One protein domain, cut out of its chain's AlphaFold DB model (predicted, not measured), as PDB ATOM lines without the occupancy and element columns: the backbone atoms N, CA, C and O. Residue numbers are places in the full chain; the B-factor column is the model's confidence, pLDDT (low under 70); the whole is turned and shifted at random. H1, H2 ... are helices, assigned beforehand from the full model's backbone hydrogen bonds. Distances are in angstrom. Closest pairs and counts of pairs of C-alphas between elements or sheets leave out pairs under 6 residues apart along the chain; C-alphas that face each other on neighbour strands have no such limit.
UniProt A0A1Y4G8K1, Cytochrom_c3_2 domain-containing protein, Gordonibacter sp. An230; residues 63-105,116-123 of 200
ATOM      1  N   LYS A  63     128.341 185.343 207.551       92.06
ATOM      2  CA  LYS A  63     129.483 185.401 208.483       92.06
ATOM      3  C   LYS A  63     129.550 186.740 209.225       92.06
ATOM      4  O   LYS A  63     129.744 186.769 210.438       92.06
ATOM      5  N   GLU A  64     129.422 187.856 208.509       94.25
ATOM      6  CA  GLU A  64     129.457 189.179 209.132       94.25
ATOM      7  C   GLU A  64     128.222 189.407 210.019       94.25
ATOM      8  O   GLU A  64     128.351 189.977 211.102       94.25
ATOM      9  N   ALA A  65     127.048 188.907 209.623       94.75
ATOM     10  CA  ALA A  65     125.837 188.957 210.440       94.75
ATOM     11  C   ALA A  65     125.972 188.119 211.724       94.75
ATOM     12  O   ALA A  65     125.627 188.598 212.804       94.75
ATOM     13  N   ASP A  66     126.541 186.915 211.642       96.19
ATOM     14  CA  ASP A  66     126.805 186.052 212.799       96.19
ATOM     15  C   ASP A  66     127.763 186.714 213.797       96.19
ATOM     16  O   ASP A  66     127.575 186.606 215.013       96.19
ATOM     17  N   SER A  67     128.747 187.476 213.307       96.31
ATOM     18  CA  SER A  67     129.700 188.184 214.168       96.31
ATOM     19  C   SER A  67     129.042 189.233 215.080       96.31
ATOM     20  O   SER A  67     129.593 189.564 216.127       96.31
ATOM     21  N   ALA A  68     127.840 189.718 214.742       95.50
ATOM     22  CA  ALA A  68     127.058 190.602 215.608       95.50
ATOM     23  C   ALA A  68     126.526 189.884 216.866       95.50
ATOM     24  O   ALA A  68     126.176 190.525 217.856       95.50
ATOM     25  N   GLY A  69     126.461 188.549 216.846       95.00
ATOM     26  CA  GLY A  69     126.111 187.713 217.995       95.00
ATOM     27  C   GLY A  69     127.312 187.044 218.671       95.00
ATOM     28  O   GLY A  69     127.183 186.555 219.797       95.00
ATOM     29  N   GLU A  70     128.477 187.024 218.024       95.56
ATOM     30  CA  GLU A  70     129.654 186.283 218.477       95.56
ATOM     31  C   GLU A  70     130.453 187.042 219.544       95.56
ATOM     32  O   GLU A  70     130.916 188.163 219.340       95.56
ATOM     33  N   ALA A  71     130.645 186.410 220.702       93.00
ATOM     34  CA  ALA A  71     131.435 186.991 221.777       93.00
ATOM     35  C   ALA A  71     132.894 187.193 221.347       93.00
ATOM     36  O   ALA A  71     133.558 186.246 220.932       93.00
ATOM     37  N   GLY A  72     133.396 188.413 221.522       89.88
ATOM     38  CA  GLY A  72     134.768 188.787 221.167       89.88
ATOM     39  C   GLY A  72     134.888 189.541 219.844       89.88
ATOM     40  O   GLY A  72     135.895 190.211 219.650       89.88
ATOM     41  N   CYS A  73     133.868 189.513 218.982       95.19
ATOM     42  CA  CYS A  73     133.806 190.381 217.806       95.19
ATOM     43  C   CYS A  73     133.430 191.811 218.225       95.19
ATOM     44  O   CYS A  73     132.467 192.006 218.969       95.19
ATOM     45  N   LEU A  74     134.118 192.839 217.714       93.56
ATOM     46  CA  LEU A  74     133.737 194.234 218.006       93.56
ATOM     47  C   LEU A  74     132.361 194.586 217.419       93.56
ATOM     48  O   LEU A  74     131.649 195.424 217.974       93.56
ATOM     49  N   ALA A  75     131.959 193.918 216.333       95.50
ATOM     50  CA  ALA A  75     130.617 194.021 215.768       95.50
ATOM     51  C   ALA A  75     129.538 193.654 216.799       95.50
ATOM     52  O   ALA A  75     128.489 194.292 216.833       95.50
ATOM     53  N   GLN A  76     129.809 192.695 217.689       96.19
ATOM     54  CA  GLN A  76     128.879 192.304 218.746       96.19
ATOM     55  C   GLN A  76     128.647 193.419 219.768       96.19
ATOM     56  O   GLN A  76     127.525 193.596 220.243       96.19
ATOM     57  N   ALA A  77     129.692 194.167 220.134       94.25
ATOM     58  CA  ALA A  77     129.566 195.276 221.077       94.25
ATOM     59  C   ALA A  77     128.671 196.383 220.500       94.25
ATOM     60  O   ALA A  77     127.750 196.843 221.167       94.25
ATOM     61  N   HIS A  78     128.871 196.734 219.228       96.12
ATOM     62  CA  HIS A  78     128.051 197.738 218.550       96.12
ATOM     63  C   HIS A  78     126.615 197.252 218.303       96.12
ATOM     64  O   HIS A  78     125.661 197.991 218.536       96.12
ATOM     65  N   ALA A  79     126.428 195.991 217.912       96.38
ATOM     66  CA  ALA A  79     125.095 195.425 217.729       96.38
ATOM     67  C   ALA A  79     124.277 195.411 219.035       96.38
ATOM     68  O   ALA A  79     123.067 195.635 219.009       96.38
ATOM     69  N   GLN A  80     124.923 195.198 220.187       96.50
ATOM     70  CA  GLN A  80     124.270 195.268 221.502       96.50
ATOM     71  C   GLN A  80     123.788 196.679 221.865       96.50
ATOM     72  O   GLN A  80     122.766 196.808 222.538       96.50
ATOM     73  N   GLU A  81     124.474 197.714 221.381       96.44
ATOM     74  CA  GLU A  81     124.051 199.117 221.501       96.44
ATOM     75  C   GLU A  81     122.989 199.508 220.451       96.44
ATOM     76  O   GLU A  81     122.449 200.613 220.480       96.44
ATOM     77  N   GLY A  82     122.627 198.585 219.552       95.81
ATOM     78  CA  GLY A  82     121.565 198.763 218.563       95.81
ATOM     79  C   GLY A  82     122.022 199.314 217.214       95.81
ATOM     80  O   GLY A  82     121.165 199.700 216.419       95.81
ATOM     81  N   TYR A  83     123.328 199.341 216.942       95.56
ATOM     82  CA  TYR A  83     123.857 199.747 215.641       95.56
ATOM     83  C   TYR A  83     123.651 198.659 214.576       95.56
ATOM     84  O   TYR A  83     123.812 197.461 214.831       95.56
ATOM     85  N   ALA A  84     123.301 199.089 213.369       94.12
ATOM     86  CA  ALA A  84     123.096 198.279 212.177       94.12
ATOM     87  C   ALA A  84     124.315 198.323 211.238       94.12
ATOM     88  O   ALA A  84     125.218 199.146 211.374       94.12
ATOM     89  N   CYS A  85     124.333 197.452 210.225       94.00
ATOM     90  CA  CYS A  85     125.447 197.345 209.276       94.00
ATOM     91  C   CYS A  85     125.766 198.678 208.569       94.00
ATOM     92  O   CYS A  85     126.934 199.001 208.355       94.00
ATOM     93  N   SER A  86     124.735 199.458 208.227       93.19
ATOM     94  CA  SER A  86     124.863 200.755 207.553       93.19
ATOM     95  C   SER A  86     125.401 201.875 208.445       93.19
ATOM     96  O   SER A  86     125.787 202.911 207.915       93.19
ATOM     97  N   ASP A  87     125.456 201.685 209.767       94.19
ATOM     98  CA  ASP A  87     126.015 202.692 210.678       94.19
ATOM     99  C   ASP A  87     127.549 202.736 210.606       94.19
ATOM    100  O   ASP A  87     128.152 203.775 210.860       94.19
ATOM    101  N   CYS A  88     128.187 201.629 210.204       94.56
ATOM    102  CA  CYS A  88     129.628 201.577 209.937       94.56
ATOM    103  C   CYS A  88     129.936 201.577 208.434       94.56
ATOM    104  O   CYS A  88     130.885 202.218 207.985       94.56
ATOM    105  N   HIS A  89     129.128 200.884 207.629       94.19
ATOM    106  CA  HIS A  89     129.259 200.888 206.173       94.19
ATOM    107  C   HIS A  89     128.463 202.046 205.568       94.19
ATOM    108  O   HIS A  89     127.402 201.855 204.986       94.19
ATOM    109  N   VAL A  90     128.991 203.258 205.716       93.25
ATOM    110  CA  VAL A  90     128.267 204.502 205.401       93.25
ATOM    111  C   VAL A  90     128.333 204.929 203.927       93.25
ATOM    112  O   VAL A  90     127.644 205.866 203.526       93.25
ATOM    113  N   ASP A  91     129.150 204.273 203.093       92.75
ATOM    114  CA  ASP A  91     129.241 204.593 201.660       92.75
ATOM    115  C   ASP A  91     128.041 204.021 200.885       92.75
ATOM    116  O   ASP A  91     128.098 202.949 200.274       92.75
ATOM    117  N   GLU A  92     126.934 204.767 200.899       91.50
ATOM    118  CA  GLU A  92     125.691 204.401 200.212       91.50
ATOM    119  C   GLU A  92     125.879 204.205 198.699       91.50
ATOM    120  O   GLU A  92     125.198 203.378 198.089       91.50
ATOM    121  N   GLN A  93     126.802 204.943 198.068       89.62
ATOM    122  CA  GLN A  93     127.055 204.814 196.631       89.62
ATOM    123  C   GLN A  93     127.754 203.491 196.320       89.62
ATOM    124  O   GLN A  93     127.341 202.783 195.396       89.62
ATOM    125  N   ALA A  94     128.778 203.133 197.097       88.31
ATOM    126  CA  ALA A  94     129.451 201.846 196.966       88.31
ATOM    127  C   ALA A  94     128.500 200.681 197.273       88.31
ATOM    128  O   ALA A  94     128.487 199.693 196.532       88.31
ATOM    129  N   LEU A  95     127.670 200.810 198.310       89.19
ATOM    130  CA  LEU A  95     126.672 199.806 198.678       89.19
ATOM    131  C   LEU A  95     125.594 199.627 197.604       89.19
ATOM    132  O   LEU A  95     125.302 198.497 197.205       89.19
ATOM    133  N   SER A  96     125.059 200.725 197.068       88.12
ATOM    134  CA  SER A  96     124.102 200.690 195.959       88.12
ATOM    135  C   SER A  96     124.699 199.998 194.732       88.12
ATOM    136  O   SER A  96     124.116 199.050 194.202       88.12
ATOM    137  N   ALA A  97     125.922 200.371 194.338       85.69
ATOM    138  CA  ALA A  97     126.615 199.746 193.212       85.69
ATOM    139  C   ALA A  97     126.898 198.248 193.441       85.69
ATOM    140  O   ALA A  97     126.859 197.457 192.493       85.69
ATOM    141  N   ALA A  98     127.189 197.838 194.680       84.38
ATOM    142  CA  ALA A  98     127.372 196.434 195.038       84.38
ATOM    143  C   ALA A  98     126.061 195.636 194.929       84.38
ATOM    144  O   ALA A  98     126.068 194.517 194.412       84.38
ATOM    145  N   HIS A  99     124.934 196.217 195.346       84.19
ATOM    146  CA  HIS A  99     123.613 195.589 195.254       84.19
ATOM    147  C   HIS A  99     123.068 195.527 193.819       84.19
ATOM    148  O   HIS A  99     122.486 194.518 193.428       84.19
ATOM    149  N   GLU A 100     123.313 196.531 192.976       82.88
ATOM    150  CA  GLU A 100     122.956 196.448 191.551       82.88
ATOM    151  C   GLU A 100     123.654 195.263 190.850       82.88
ATOM    152  O   GLU A 100     123.070 194.580 190.003       82.88
ATOM    153  N   GLN A 101     124.901 194.974 191.235       73.00
ATOM    154  CA  GLN A 101     125.693 193.872 190.677       73.00
ATOM    155  C   GLN A 101     125.261 192.491 191.195       73.00
ATOM    156  O   GLN A 101     125.448 191.492 190.491       73.00
ATOM    157  N   SER A 102     124.670 192.407 192.391       71.69
ATOM    158  CA  SER A 102     124.218 191.132 192.962       71.69
ATOM    159  C   SER A 102     122.975 190.587 192.251       71.69
ATOM    160  O   SER A 102     122.872 189.382 192.041       71.69
ATOM    161  N   ALA A 103     122.095 191.463 191.755       63.06
ATOM    162  CA  ALA A 103     120.881 191.091 191.019       63.06
ATOM    163  C   ALA A 103     121.131 190.419 189.651       63.06
ATOM    164  O   ALA A 103     120.205 189.904 189.024       63.06
ATOM    165  N   SER A 104     122.370 190.455 189.157       56.53
ATOM    166  CA  SER A 104     122.747 189.982 187.819       56.53
ATOM    167  C   SER A 104     123.694 188.776 187.828       56.53
ATOM    168  O   SER A 104     124.116 188.330 186.758       56.53
ATOM    169  N   SER A 105     123.994 188.205 189.002       55.09
ATOM    170  CA  SER A 105     125.040 187.187 189.165       55.09
ATOM    171  C   SER A 105     124.587 185.999 190.025       55.09
ATOM    172  O   SER A 105     123.844 186.162 190.986       55.09
ATOM    173  N   VAL A 116     135.486 200.747 205.671       94.19
ATOM    174  CA  VAL A 116     134.981 201.563 206.781       94.19
ATOM    175  C   VAL A 116     136.063 202.592 207.054       94.19
ATOM    176  O   VAL A 116     137.180 202.223 207.422       94.19
ATOM    177  N   SER A 117     135.754 203.858 206.792       94.75
ATOM    178  CA  SER A 117     136.710 204.942 206.980       94.75
ATOM    179  C   SER A 117     136.779 205.364 208.445       94.75
ATOM    180  O   SER A 117     135.850 205.119 209.220       94.75
ATOM    181  N   ASP A 118     137.859 206.040 208.831       95.94
ATOM    182  CA  ASP A 118     137.995 206.570 210.189       95.94
ATOM    183  C   ASP A 118     136.880 207.551 210.533       95.94
ATOM    184  O   ASP A 118     136.426 207.590 211.671       95.94
ATOM    185  N   GLU A 119     136.392 208.321 209.559       96.25
ATOM    186  CA  GLU A 119     135.288 209.251 209.776       96.25
ATOM    187  C   GLU A 119     134.018 208.537 210.255       96.25
ATOM    188  O   GLU A 119     133.289 209.105 211.068       96.25
ATOM    189  N   ALA A 120     133.764 207.298 209.815       96.19
ATOM    190  CA  ALA A 120     132.629 206.511 210.298       96.19
ATOM    191  C   ALA A 120     132.784 206.161 211.787       96.19
ATOM    192  O   ALA A 120     131.836 206.287 212.558       96.19
ATOM    193  N   CYS A 121     133.996 205.795 212.213       97.06
ATOM    194  CA  CYS A 121     134.311 205.528 213.617       97.06
ATOM    195  C   CYS A 121     134.205 206.813 214.456       97.06
ATOM    196  O   CYS A 121     133.516 206.867 215.476       97.06
ATOM    197  N   LEU A 122     134.867 207.877 214.000       96.94
ATOM    198  CA  LEU A 122     134.991 209.156 214.698       96.94
ATOM    199  C   LEU A 122     133.676 209.951 214.743       96.94
ATOM    200  O   LEU A 122     133.513 210.818 215.594       96.94
ATOM    201  N   ALA A 123     132.683 209.618 213.916       96.81
ATOM    202  CA  ALA A 123     131.339 210.179 214.049       96.81
ATOM    203  C   ALA A 123     130.702 209.884 215.423       96.81
ATOM    204  O   ALA A 123     129.927 210.704 215.919       96.81
TER     205      ALA A 123
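AT A GLANCE: This is residues 63 to 105 and 116 to 123 of the 200 residues of the protein "Cytochrom_c3_2 domain-containing protein" of Gordonibacter sp. An230 (UniProt A0A1Y4G8K1). The model is a loose arch with an open gap between its limbs: the longest helix, H4, makes one limb, the short helices H1 and H2 make the other, H3 lies between the limbs at the crown, and H5 lies outside the arch on the side of H3. Residues 96 to 105, of which 96 to 102 belong to H4, stick out as a free arm. The printed part has 51 residues with five named helices, H1, H2, H3, H4 and H5 in that order along the chain, and no named strand; its class is all helix. It is loose, with a radius of gyration of the C-alphas of 12.8 A, and spans 35 by 25 by 15 A.

IN THESE COORDINATES: H4, residues 92 to 102, is 15.2 A from first to last C-alpha and begins at C-alpha 92 at (125.691, 204.401, 200.212). Before it come H3, residues 85 to 88, 6.0 A long, and H2, residues 74 to 80, 10.1 A long. H1, residues 63 to 67, is 6.3 A long and begins at C-alpha 63 at (129.483, 185.401, 208.483). H5, residues 118 to 123, is 8.5 A long and ends at C-alpha 123 at (131.339, 210.179, 214.049).

HOW THE PARTS SIT: H4 touches no helix, and it is only just apart from H3, their closest C-alphas being 8.2 A apart. H3 and H5 only just touch, with 3 pairs of C-alphas within 8 A; the closest C-alphas are those of Cys 88 and Ala 120, 5.8 A apart. H2 and H3 are near each other, with 6 pairs of C-alphas within 10 A. H1 and H2 are close but not clearly touching; their closest C-alphas, those of Ser 67 and Ala 75, are 6.1 A apart. H1 and H3 are only just apart, with their closest C-alphas at 8.5 A. H1 and H4 are apart, as are H2 and H5. In H1, H2, H4 and H5 every pair of O of residue i and N of residue i+4 is within hydrogen-bond range; H3, with 4 residues, is too short for such a pair, and its 1 pair of O of residue i and N of residue i+3 is within range.

THE WHOLE: The two C-alphas farthest apart in the domain, those of Gly 72 and Ser 104, are 35.5 A apart. Without residues 96 to 105 the body spans 29 by 21 by 15 A. Residues 106 to 115 are not printed, and C-alphas 105 and 116 are 24.8 A apart across this cut, which lies in the link from H4 to H5. The links from H2 to H3 and from H3 to H4 are tight, and the link from H1 to H2 is short. The mean pLDDT of the printed part is 90.5, and residues 103 to 105 are under 70.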